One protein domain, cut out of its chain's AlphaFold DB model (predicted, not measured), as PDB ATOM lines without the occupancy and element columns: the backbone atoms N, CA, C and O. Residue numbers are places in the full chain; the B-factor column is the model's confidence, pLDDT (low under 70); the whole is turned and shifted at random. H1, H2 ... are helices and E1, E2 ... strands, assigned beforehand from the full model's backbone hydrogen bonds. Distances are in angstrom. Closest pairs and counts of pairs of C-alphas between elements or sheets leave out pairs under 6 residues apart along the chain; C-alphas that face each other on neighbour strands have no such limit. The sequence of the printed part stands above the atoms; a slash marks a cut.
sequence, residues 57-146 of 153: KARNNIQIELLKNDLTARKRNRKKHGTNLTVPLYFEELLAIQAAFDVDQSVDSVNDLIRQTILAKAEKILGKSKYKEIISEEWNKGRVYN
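What this domain is: This is residues 57 to 146 of the 153 residues of an uncharacterized protein of Acinetobacter pittii (UniProt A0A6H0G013). The model is a loose, open frame: a two-stranded antiparallel ribbon, E1 with E2, makes one end, and H2 stands at the far end. H3 and H4, with a corner between them, make one side of the frame, and the extended stretch of residues 82 to 90 makes another; the short H1 sits by E2. The printed part has 90 residues, with four named helices and two named strands in the order E1 H1 H2 H3 H4 E2, class mixed. It is loose, with a radius of gyration of the C-alphas of 15.7 A and spans of 39 by 32 by 27 A.

Where its parts are: E1, residues 63 to 68, begins at C-alpha 63 (24.844, 6.447, 36.146) and is 16.3 A long. H1 is residues 78 to 81. H2, residues 91 to 103, is 18.8 A long and begins at C-alpha 91 (47.393, 27.663, 35.726). H3, residues 110 to 126, is 24.3 A long. H4 is residues 128 to 136. E2, residues 139 to 145, is 17.0 A long and ends at C-alpha 145 (20.534, 7.624, 38.576).

How they stand to each other: E1 and E2 are antiparallel, at 147 degrees, with N 65 and O 143 at 3.0 A and N 140 and O 67 at 2.8 A. The closest C-alphas of H1 and E2, His 81 and Lys 141, are 5.0 A apart. H1 and H2 are apart. H2 touches H3 with residues 97 to 101 alone, about perpendicular at 85 degrees; their closest C-alphas, Phe 101 and Val 110, are 6.0 A apart. H3 and H4 are close but not clearly touching, at a steep tilt of 55 degrees, opposite ways; their closest C-alphas, Glu 123 and Tyr 131, are 5.5 A apart. In H2, H3 and H4 every O i to N i+4 pair is within hydrogen-bond range; H1 is too short for such a pair.

The domain as a whole: The C-alphas farthest apart, Val 103 and Asn 146, are 42.5 A apart. Residues 87 to 96, of which 91 to 96 belong to H2, stand free. The printed part has no cut, and no link is long. The pLDDT is under 70 at residues 57 to 62 and 143 to 146.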
ATOM      1  N   LYS A  57      29.437   6.151  33.736       59.06
ATOM      2  CA  LYS A  57      29.700   6.496  35.136       59.06
ATOM      3  C   LYS A  57      30.287   7.899  35.194       59.06
ATOM      4  O   LYS A  57      31.452   8.111  34.869       59.06
ATOM      5  N   ALA A  58      29.483   8.856  35.631       60.62
ATOM      6  CA  ALA A  58      29.971  10.178  35.982       60.62
ATOM      7  C   ALA A  58      30.726  10.148  37.328       60.62
ATOM      8  O   ALA A  58      30.694   9.165  38.080       60.62
ATOM      9  N   ARG A  59      31.403  11.259  37.651       56.44
ATOM     10  CA  ARG A  59      32.063  11.470  38.950       56.44
ATOM     11  C   ARG A  59      31.058  11.154  40.075       56.44
ATOM     12  O   ARG A  59      29.930  11.635  40.034       56.44
ATOM     13  N   ASN A  60      31.466  10.343  41.055       60.12
ATOM     14  CA  ASN A  60      30.651   9.832  42.178       60.12
ATOM     15  C   ASN A  60      29.727   8.622  41.894       60.12
ATOM     16  O   ASN A  60      28.773   8.422  42.644       60.12
ATOM     17  N   ASN A  61      30.019   7.781  40.890       63.00
ATOM     18  CA  ASN A  61      29.217   6.594  40.522       63.00
ATOM     19  C   ASN A  61      27.804   6.908  39.999       63.00
ATOM     20  O   ASN A  61      26.987   6.002  39.866       63.00
ATOM     21  N   ILE A  62      27.509   8.163  39.667       65.00
ATOM     22  CA  ILE A  62      26.237   8.532  39.046       65.00
ATOM     23  C   ILE A  62      26.156   7.858  37.671       65.00
ATOM     24  O   ILE A  62      27.060   8.026  36.852       65.00
ATOM     25  N   GLN A  63      25.092   7.097  37.429       70.56
ATOM     26  CA  GLN A  63      24.844   6.447  36.146       70.56
ATOM     27  C   GLN A  63      23.963   7.349  35.290       70.56
ATOM     28  O   GLN A  63      22.932   7.843  35.749       70.56
ATOM     29  N   ILE A  64      24.387   7.587  34.052       70.50
ATOM     30  CA  ILE A  64      23.615   8.353  33.078       70.50
ATOM     31  C   ILE A  64      23.034   7.380  32.055       70.50
ATOM     32  O   ILE A  64      23.784   6.704  31.353       70.50
ATOM     33  N   GLU A  65      21.704   7.334  31.974       74.69
ATOM     34  CA  GLU A  65      20.984   6.661  30.893       74.69
ATOM     35  C   GLU A  65      21.117   7.510  29.621       74.69
ATOM     36  O   GLU A  65      20.860   8.719  29.634       74.69
ATOM     37  N   LEU A  66      21.555   6.896  28.523       78.25
ATOM     38  CA  LEU A  66      21.597   7.534  27.209       78.25
ATOM     39  C   LEU A  66      20.351   7.119  26.432       78.25
ATOM     40  O   LEU A  66      20.034   5.940  26.349       78.25
ATOM     41  N   LEU A  67      19.635   8.093  25.879       78.31
ATOM     42  CA  LEU A  67      18.440   7.866  25.069       78.31
ATOM     43  C   LEU A  67      18.730   8.290  23.632       78.31
ATOM     44  O   LEU A  67      19.447   9.270  23.410       78.31
ATOM     45  N   LYS A  68      18.190   7.563  22.653       80.88
ATOM     46  CA  LYS A  68      18.323   7.940  21.240       80.88
ATOM     47  C   LYS A  68      17.678   9.308  21.017       80.88
ATOM     48  O   LYS A  68      16.618   9.564  21.575       80.88
ATOM     49  N   ASN A  69      18.307  10.193  20.238       81.69
ATOM     50  CA  ASN A  69      17.708  11.492  19.948       81.69
ATOM     51  C   ASN A  69      16.528  11.367  18.984       81.69
ATOM     52  O   ASN A  69      16.665  11.003  17.823       81.69
ATOM     53  N   ASP A  70      15.379  11.785  19.478       80.56
ATOM     54  CA  ASP A  70      14.092  11.925  18.811       80.56
ATOM     55  C   ASP A  70      13.696  13.410  18.640       80.56
ATOM     56  O   ASP A  70      12.643  13.751  18.098       80.56
ATOM     57  N   LEU A  71      14.577  14.336  19.042       78.44
ATOM     58  CA  LEU A  71      14.410  15.774  18.848       78.44
ATOM     59  C   LEU A  71      14.994  16.223  17.506       78.44
ATOM     60  O   LEU A  71      16.106  15.872  17.118       78.44
ATOM     61  N   THR A  72      14.290  17.138  16.840       80.50
ATOM     62  CA  THR A  72      14.818  17.854  15.667       80.50
ATOM     63  C   THR A  72      16.112  18.604  16.010       80.50
ATOM     64  O   THR A  72      16.204  19.176  17.099       80.50
ATOM     65  N   ALA A  73      17.044  18.735  15.059       74.88
ATOM     66  CA  ALA A  73      18.327  19.430  15.245       74.88
ATOM     67  C   ALA A  73      18.200  20.833  15.876       74.88
ATOM     68  O   ALA A  73      18.996  21.210  16.730       74.88
ATOM     69  N   ARG A  74      17.145  21.588  15.532       74.56
ATOM     70  CA  ARG A  74      16.874  22.924  16.098       74.56
ATOM     71  C   ARG A  74      16.518  22.901  17.593       74.56
ATOM     72  O   ARG A  74      16.736  23.886  18.291       74.56
ATOM     73  N   LYS A  75      15.938  21.801  18.076       80.00
ATOM     74  CA  LYS A  75      15.529  21.613  19.478       80.00
ATOM     75  C   LYS A  75      16.638  20.983  20.321       80.00
ATOM     76  O   LYS A  75      16.690  21.231  21.525       80.00
ATOM     77  N   ARG A  76      17.545  20.222  19.700       82.06
ATOM     78  CA  ARG A  76      18.689  19.613  20.379       82.06
ATOM     79  C   ARG A  76      19.730  20.679  20.732       82.06
ATOM     80  O   ARG A  76      20.497  21.148  19.900       82.06
ATOM     81  N   ASN A  77      19.761  21.054  22.006       82.12
ATOM     82  CA  ASN A  77      20.749  21.972  22.563       82.12
ATOM     83  C   ASN A  77      21.723  21.237  23.496       82.12
ATOM     84  O   ASN A  77      21.301  20.522  24.407       82.12
ATOM     85  N   ARG A  78      23.027  21.486  23.324       86.00
ATOM     86  CA  ARG A  78      24.112  20.937  24.158       86.00
ATOM     87  C   ARG A  78      23.915  21.207  25.652       86.00
ATOM     88  O   ARG A  78      24.202  20.332  26.455       86.00
ATOM     89  N   LYS A  79      23.374  22.371  26.029       82.50
ATOM     90  CA  LYS A  79      23.102  22.721  27.436       82.50
ATOM     91  C   LYS A  79      22.022  21.847  28.080       82.50
ATOM     92  O   LYS A  79      22.031  21.689  29.293       82.50
ATOM     93  N   LYS A  80      21.076  21.331  27.287       79.62
ATOM     94  CA  LYS A  80      19.938  20.536  27.779       79.62
ATOM     95  C   LYS A  80      20.166  19.033  27.642       79.62
ATOM     96  O   LYS A  80      19.760  18.286  28.519       79.62
ATOM     97  N   HIS A  81      20.811  18.606  26.557       82.00
ATOM     98  CA  HIS A  81      20.912  17.187  26.192       82.00
ATOM     99  C   HIS A  81      22.349  16.661  26.146       82.00
ATOM    100  O   HIS A  81      22.551  15.465  25.961       82.00
ATOM    101  N   GLY A  82      23.346  17.537  26.295       80.56
ATOM    102  CA  GLY A  82      24.753  17.158  26.371       80.56
ATOM    103  C   GLY A  82      25.218  16.870  27.799       80.56
ATOM    104  O   GLY A  82      24.470  16.989  28.770       80.56
ATOM    105  N   THR A  83      26.496  16.517  27.915       82.19
ATOM    106  CA  THR A  83      27.196  16.378  29.193       82.19
ATOM    107  C   THR A  83      28.389  17.329  29.244       82.19
ATOM    108  O   THR A  83      28.960  17.669  28.205       82.19
ATOM    109  N   ASN A  84      28.758  17.766  30.447       82.19
ATOM    110  CA  ASN A  84      29.933  18.609  30.651       82.19
ATOM    111  C   ASN A  84      31.186  17.734  30.738       82.19
ATOM    112  O   ASN A  84      31.201  16.739  31.463       82.19
ATOM    113  N   LEU A  85      32.248  18.143  30.045       84.44
ATOM    114  CA  LEU A  85      33.594  17.617  30.241       84.44
ATOM    115  C   LEU A  85      34.330  18.548  31.213       84.44
ATOM    116  O   LEU A  85      34.478  19.733  30.929       84.44
ATOM    117  N   THR A  86      34.763  18.033  32.364       85.19
ATOM    118  CA  THR A  86      35.520  18.804  33.362       85.19
ATOM    119  C   THR A  86      36.893  18.181  33.533       85.19
ATOM    120  O   THR A  86      36.998  17.046  33.995       85.19
ATOM    121  N   VAL A  87      37.931  18.930  33.167       87.12
ATOM    122  CA  VAL A  87      39.333  18.516  33.268       87.12
ATOM    123  C   VAL A  87      40.035  19.513  34.191       87.12
ATOM    124  O   VAL A  87      39.963  20.712  33.915       87.12
ATOM    125  N   PRO A  88      40.634  19.072  35.312       91.94
ATOM    126  CA  PRO A  88      41.467  19.952  36.119       91.94
ATOM    127  C   PRO A  88      42.711  20.332  35.314       91.94
ATOM    128  O   PRO A  88      43.304  19.470  34.671       91.94
ATOM    129  N   LEU A  89      43.075  21.608  35.357       92.94
ATOM    130  CA  LEU A  89      44.248  22.156  34.685       92.94
ATOM    131  C   LEU A  89      45.089  22.917  35.702       92.94
ATOM    132  O   LEU A  89      44.538  23.546  36.614       92.94
ATOM    133  N   TYR A  90      46.401  22.892  35.518       97.31
ATOM    134  CA  TYR A  90      47.285  23.859  36.149       97.31
ATOM    135  C   TYR A  90      47.124  25.242  35.499       97.31
ATOM    136  O   TYR A  90      46.563  25.392  34.407       97.31
ATOM    137  N   PHE A  91      47.585  26.286  36.187       96.81
ATOM    138  CA  PHE A  91      47.393  27.663  35.726       96.81
ATOM    139  C   PHE A  91      48.127  27.936  34.408       96.81
ATOM    140  O   PHE A  91      47.576  28.581  33.519       96.81
ATOM    141  N   GLU A  92      49.337  27.411  34.250       97.50
ATOM    142  CA  GLU A  92      50.147  27.521  33.040       97.50
ATOM    143  C   GLU A  92      49.502  26.831  31.830       97.50
ATOM    144  O   GLU A  92      49.557  27.362  30.722       97.50
ATOM    145  N   GLU A  93      48.820  25.702  32.038       96.75
ATOM    146  CA  GLU A  93      48.096  24.998  30.976       96.75
ATOM    147  C   GLU A  93      46.916  25.838  30.480       96.75
ATOM    148  O   GLU A  93      46.713  25.985  29.273       96.75
ATOM    149  N   LEU A  94      46.164  26.449  31.404       95.75
ATOM    150  CA  LEU A  94      45.067  27.351  31.059       95.75
ATOM    151  C   LEU A  94      45.566  28.572  30.271       95.75
ATOM    152  O   LEU A  94      44.959  28.933  29.262       95.75
ATOM    153  N   LEU A  95      46.673  29.183  30.706       96.12
ATOM    154  CA  LEU A  95      47.275  30.330  30.021       96.12
ATOM    155  C   LEU A  95      47.750  29.966  28.612       96.12
ATOM    156  O   LEU A  95      47.508  30.721  27.674       96.12
ATOM    157  N   ALA A  96      48.378  28.800  28.440       96.62
ATOM    158  CA  ALA A  96      48.811  28.329  27.129       96.62
ATOM    159  C   ALA A  96      47.624  28.120  26.175       96.62
ATOM    160  O   ALA A  96      47.696  28.508  25.010       96.62
ATOM    161  N   ILE A  97      46.513  27.557  26.664       95.19
ATOM    162  CA  ILE A  97      45.290  27.366  25.866       95.19
ATOM    163  C   ILE A  97      44.681  28.714  25.455       95.19
ATOM    164  O   ILE A  97      44.271  28.870  24.306       95.19
ATOM    165  N   GLN A  98      44.631  29.690  26.366       94.38
ATOM    166  CA  GLN A  98      44.133  31.035  26.056       94.38
ATOM    167  C   GLN A  98      45.021  31.742  25.028       94.38
ATOM    168  O   GLN A  98      44.514  32.230  24.025       94.38
ATOM    169  N   ALA A  99      46.342  31.710  25.218       95.44
ATOM    170  CA  ALA A  99      47.285  32.290  24.268       95.44
ATOM    171  C   ALA A  99      47.189  31.631  22.881       95.44
ATOM    172  O   ALA A  99      47.283  32.315  21.865       95.44
ATOM    173  N   ALA A 100      46.973  30.312  22.820       94.88
ATOM    174  CA  ALA A 100      46.751  29.611  21.559       94.88
ATOM    175  C   ALA A 100      45.467  30.081  20.857       94.88
ATOM    176  O   ALA A 100      45.490  30.292  19.648       94.88
ATOM    177  N   PHE A 101      44.376  30.288  21.600       94.75
ATOM    178  CA  PHE A 101      43.126  30.835  21.062       94.75
ATOM    179  C   PHE A 101      43.281  32.271  20.546       94.75
ATOM    180  O   PHE A 101      42.763  32.597  19.483       94.75
ATOM    181  N   ASP A 102      44.026  33.121  21.250       92.88
ATOM    182  CA  ASP A 102      44.238  34.509  20.824       92.88
ATOM    183  C   ASP A 102      44.978  34.600  19.474       92.88
ATOM    184  O   ASP A 102      44.767  35.538  18.700       92.88
ATOM    185  N   VAL A 103      45.834  33.611  19.180       93.12
ATOM    186  CA  VAL A 103      46.548  33.475  17.902       93.12
ATOM    187  C   VAL A 103      45.679  32.797  16.838       93.12
ATOM    188  O   VAL A 103      45.673  33.227  15.683       93.12
ATOM    189  N   ASP A 104      44.961  31.737  17.207       84.00
ATOM    190  CA  ASP A 104      44.109  30.954  16.314       84.00
ATOM    191  C   ASP A 104      42.642  31.403  16.406       84.00
ATOM    192  O   ASP A 104      41.825  30.836  17.131       84.00
ATOM    193  N   GLN A 105      42.293  32.415  15.608       80.56
ATOM    194  CA  GLN A 105      40.930  32.956  15.503       80.56
ATOM    195  C   GLN A 105      40.015  32.125  14.583       80.56
ATOM    196  O   GLN A 105      39.073  32.651  13.990       80.56
ATOM    197  N   SER A 106      40.285  30.828  14.416       86.19
ATOM    198  CA  SER A 106      39.453  29.932  13.596       86.19
ATOM    199  C   SER A 106      38.064  29.659  14.184       86.19
ATOM    200  O   SER A 106      37.189  29.139  13.486       86.19
ATOM    201  N   VAL A 107      37.847  29.995  15.457       90.62
ATOM    202  CA  VAL A 107      36.609  29.734  16.194       90.62
ATOM    203  C   VAL A 107      36.220  30.898  17.098       90.62
ATOM    204  O   VAL A 107      37.057  31.678  17.534       90.62
ATOM    205  N   ASP A 108      34.933  30.964  17.439       88.81
ATOM    206  CA  ASP A 108      34.351  32.095  18.174       88.81
ATOM    207  C   ASP A 108      34.638  32.076  19.688       88.81
ATOM    208  O   ASP A 108      34.397  33.066  20.381       88.81
ATOM    209  N   SER A 109      35.102  30.949  20.247       91.81
ATOM    210  CA  SER A 109      35.370  30.834  21.686       91.81
ATOM    211  C   SER A 109      36.434  29.790  22.036       91.81
ATOM    212  O   SER A 109      36.568  28.766  21.366       91.81
ATOM    213  N   VAL A 110      37.117  29.995  23.171       91.94
ATOM    214  CA  VAL A 110      38.057  29.018  23.760       91.94
ATOM    215  C   VAL A 110      37.391  27.648  23.949       91.94
ATOM    216  O   VAL A 110      37.994  26.607  23.699       91.94
ATOM    217  N   ASN A 111      36.113  27.624  24.341       90.69
ATOM    218  CA  ASN A 111      35.366  26.378  24.518       90.69
ATOM    219  C   ASN A 111      35.155  25.635  23.193       90.69
ATOM    220  O   ASN A 111      35.221  24.403  23.164       90.69
ATOM    221  N   ASP A 112      34.906  26.361  22.104       91.75
ATOM    222  CA  ASP A 112      34.780  25.758  20.780       91.75
ATOM    223  C   ASP A 112      36.131  25.249  20.274       91.75
ATOM    224  O   ASP A 112      36.170  24.143  19.729       91.75
ATOM    225  N   LEU A 113      37.232  25.963  20.547       93.31
ATOM    226  CA  LEU A 113      38.593  25.510  20.231       93.31
ATOM    227  C   LEU A 113      38.905  24.183  20.924       93.31
ATOM    228  O   LEU A 113      39.280  23.202  20.276       93.31
ATOM    229  N   ILE A 114      38.697  24.127  22.244       93.06
ATOM    230  CA  ILE A 114      38.913  22.918  23.050       93.06
ATOM    231  C   ILE A 114      38.054  21.771  22.506       93.06
ATOM    232  O   ILE A 114      38.549  20.666  22.276       93.06
ATOM    233  N   ARG A 115      36.767  22.030  22.235       92.44
ATOM    234  CA  ARG A 115      35.847  21.017  21.709       92.44
ATOM    235  C   ARG A 115      36.305  20.478  20.355       92.44
ATOM    236  O   ARG A 115      36.313  19.263  20.169       92.44
ATOM    237  N   GLN A 116      36.636  21.351  19.405       93.00
ATOM    238  CA  GLN A 116      37.067  20.936  18.069       93.00
ATOM    239  C   GLN A 116      38.371  20.143  18.129       93.00
ATOM    240  O   GLN A 116      38.468  19.087  17.506       93.00
ATOM    241  N   THR A 117      39.323  20.584  18.949       94.31
ATOM    242  CA  THR A 117      40.614  19.910  19.138       94.31
ATOM    243  C   THR A 117      40.433  18.492  19.679       94.31
ATOM    244  O   THR A 117      40.991  17.537  19.131       94.31
ATOM    245  N   ILE A 118      39.600  18.325  20.711       94.44
ATOM    246  CA  ILE A 118      39.319  17.011  21.303       94.44
ATOM    247  C   ILE A 118      38.614  16.101  20.292       94.44
ATOM    248  O   ILE A 118      39.000  14.944  20.135       94.44
ATOM    249  N   LEU A 119      37.614  16.614  19.569       94.44
ATOM    250  CA  LEU A 119      36.886  15.834  18.566       94.44
ATOM    251  C   LEU A 119      37.774  15.420  17.389       94.44
ATOM    252  O   LEU A 119      37.709  14.268  16.968       94.44
ATOM    253  N   ALA A 120      38.640  16.311  16.908       95.00
ATOM    254  CA  ALA A 120      39.598  16.006  15.850       95.00
ATOM    255  C   ALA A 120      40.616  14.949  16.302       95.00
ATOM    256  O   ALA A 120      40.992  14.065  15.530       95.00
ATOM    257  N   LYS A 121      41.061  15.003  17.564       95.88
ATOM    258  CA  LYS A 121      41.936  13.969  18.127       95.88
ATOM    259  C   LYS A 121      41.205  12.630  18.259       95.88
ATOM    260  O   LYS A 121      41.795  11.608  17.920       95.88
ATOM    261  N   ALA A 122      39.941  12.633  18.681       94.38
ATOM    262  CA  ALA A 122      39.116  11.429  18.760       94.38
ATOM    263  C   ALA A 122      38.898  10.784  17.381       94.38
ATOM    264  O   ALA A 122      39.087   9.579  17.247       94.38
ATOM    265  N   GLU A 123      38.590  11.571  16.343       95.25
ATOM    266  CA  GLU A 123      38.467  11.071  14.963       95.25
ATOM    267  C   GLU A 123      39.775  10.439  14.471       95.25
ATOM    268  O   GLU A 123      39.758   9.370  13.864       95.25
ATOM    269  N   LYS A 124      40.925  11.059  14.770       95.75
ATOM    270  CA  LYS A 124      42.243  10.510  14.412       95.75
ATOM    271  C   LYS A 124      42.547   9.181  15.108       95.75
ATOM    272  O   LYS A 124      43.198   8.341  14.503       95.75
ATOM    273  N   ILE A 125      42.112   9.005  16.358       95.19
ATOM    274  CA  ILE A 125      42.341   7.775  17.135       95.19
ATOM    275  C   ILE A 125      41.396   6.653  16.686       95.19
ATOM    276  O   ILE A 125      41.839   5.529  16.487       95.19
ATOM    277  N   LEU A 126      40.104   6.952  16.524       90.62
ATOM    278  CA  LEU A 126      39.073   5.960  16.188       90.62
ATOM    279  C   LEU A 126      39.012   5.633  14.690       90.62
ATOM    280  O   LEU A 126      38.462   4.606  14.299       90.62
ATOM    281  N   GLY A 127      39.536   6.522  13.845       94.12
ATOM    282  CA  GLY A 127      39.351   6.476  12.402       94.12
ATOM    283  C   GLY A 127      37.972   6.987  11.963       94.12
ATOM    284  O   GLY A 127      36.995   6.996  12.717       94.12
ATOM    285  N   LYS A 128      37.879   7.400  10.691       92.00
ATOM    286  CA  LYS A 128      36.685   8.063  10.130       92.00
ATOM    287  C   LYS A 128      35.406   7.230  10.231       92.00
ATOM    288  O   LYS A 128      34.339   7.804  10.416       92.00
ATOM    289  N   SER A 129      35.501   5.909  10.064       89.44
ATOM    290  CA  SER A 129      34.327   5.024  10.043       89.44
ATOM    291  C   SER A 129      33.680   4.934  11.425       89.44
ATOM    292  O   SER A 129      32.553   5.390  11.602       89.44
ATOM    293  N   LYS A 130      34.439   4.459  12.422       89.44
ATOM    294  CA  LYS A 130      33.969   4.276  13.803       89.44
ATOM    295  C   LYS A 130      33.558   5.598  14.453       89.44
ATOM    296  O   LYS A 130      32.568   5.671  15.170       89.44
ATOM    297  N   TYR A 131      34.279   6.680  14.158       91.38
ATOM    298  CA  TYR A 131      33.900   8.012  14.627       91.38
ATOM    299  C   TYR A 131      32.529   8.460  14.094       91.38
ATOM    300  O   TYR A 131      31.700   8.956  14.860       91.38
ATOM    301  N   LYS A 132      32.270   8.282  12.789       90.88
ATOM    302  CA  LYS A 132      30.986   8.652  12.175       90.88
ATOM    303  C   LYS A 132      29.834   7.822  12.711       90.88
ATOM    304  O   LYS A 132      28.789   8.395  12.988       90.88
ATOM    305  N   GLU A 133      30.045   6.522  12.874       89.38
ATOM    306  CA  GLU A 133      29.081   5.607  13.480       89.38
ATOM    307  C   GLU A 133      28.621   6.135  14.848       89.38
ATOM    308  O   GLU A 133      27.449   6.463  15.021       89.38
ATOM    309  N   ILE A 134      29.564   6.396  15.761       86.62
ATOM    310  CA  ILE A 134      29.264   6.895  17.113       86.62
ATOM    311  C   ILE A 134      28.510   8.231  17.090       86.62
ATOM    312  O   ILE A 134      27.562   8.430  17.851       86.62
ATOM    313  N   ILE A 135      28.930   9.179  16.246       87.88
ATOM    314  CA  ILE A 135      28.303  10.508  16.202       87.88
ATOM    315  C   ILE A 135      26.922  10.474  15.545       87.88
ATOM    316  O   ILE A 135      26.054  11.260  15.935       87.88
ATOM    317  N   SER A 136      26.715   9.578  14.577       86.00
ATOM    318  CA  SER A 136      25.457   9.456  13.836       86.00
ATOM    319  C   SER A 136      24.286   8.965  14.681       86.00
ATOM    320  O   SER A 136      23.142   9.267  14.356       86.00
ATOM    321  N   GLU A 137      24.558   8.284  15.796       81.88
ATOM    322  CA  GLU A 137      23.509   7.808  16.702       81.88
ATOM    323  C   GLU A 137      22.802   8.929  17.468       81.88
ATOM    324  O   GLU A 137      21.697   8.732  17.969       81.88
ATOM    325  N   GLU A 138      23.426  10.109  17.548       80.94
ATOM    326  CA  GLU A 138      22.869  11.287  18.202       80.94
ATOM    327  C   GLU A 138      22.283  10.984  19.593       80.94
ATOM    328  O   GLU A 138      21.084  11.055  19.810       80.94
ATOM    329  N   TRP A 139      23.105  10.659  20.586       82.12
ATOM    330  CA  TRP A 139      22.578  10.391  21.928       82.12
ATOM    331  C   TRP A 139      22.153  11.669  22.669       82.12
ATOM    332  O   TRP A 139      22.826  12.705  22.605       82.12
ATOM    333  N   ASN A 140      21.063  11.568  23.429       81.12
ATOM    334  CA  ASN A 140      20.616  12.550  24.409       81.12
ATOM    335  C   ASN A 140      20.839  12.020  25.827       81.12
ATOM    336  O   ASN A 140      20.669  10.833  26.112       81.12
ATOM    337  N   LYS A 141      21.155  12.930  26.748       74.56
ATOM    338  CA  LYS A 141      21.130  12.638  28.179       74.56
ATOM    339  C   LYS A 141      19.693  12.332  28.624       74.56
ATOM    340  O   LYS A 141      18.829  13.203  28.534       74.56
ATOM    341  N   GLY A 142      19.464  11.104  29.079       71.88
ATOM    342  CA  GLY A 142      18.231  10.655  29.715       71.88
ATOM    343  C   GLY A 142      18.279  10.843  31.229       71.88
ATOM    344  O   GLY A 142      18.804  11.842  31.729       71.88
ATOM    345  N   ARG A 143      17.728   9.873  31.965       67.25
ATOM    346  CA  ARG A 143      17.652   9.921  33.427       67.25
ATOM    347  C   ARG A 143      19.022   9.774  34.075       67.25
ATOM    348  O   ARG A 143      19.891   9.029  33.618       67.25
ATOM    349  N   VAL A 144      19.197  10.489  35.176       65.38
ATOM    350  CA  VAL A 144      20.393  10.439  36.009       65.38
ATOM    351  C   VAL A 144      20.064   9.645  37.262       65.38
ATOM    352  O   VAL A 144      19.264  10.082  38.087       65.38
ATOM    353  N   TYR A 145      20.696   8.486  37.412       63.94
ATOM    354  CA  TYR A 145      20.534   7.624  38.576       63.94
ATOM    355  C   TYR A 145      21.692   7.817  39.555       63.94
ATOM    356  O   TYR A 145      22.867   7.672  39.196       63.94
ATOM    357  N   ASN A 146      21.368   8.128  40.811       65.62
ATOM    358  CA  ASN A 146      22.345   8.143  41.892       65.62
ATOM    359  C   ASN A 146      22.268   6.829  42.693       65.62
ATOM    360  O   ASN A 146      21.359   6.677  43.511       65.62
TER     361      ASN A 146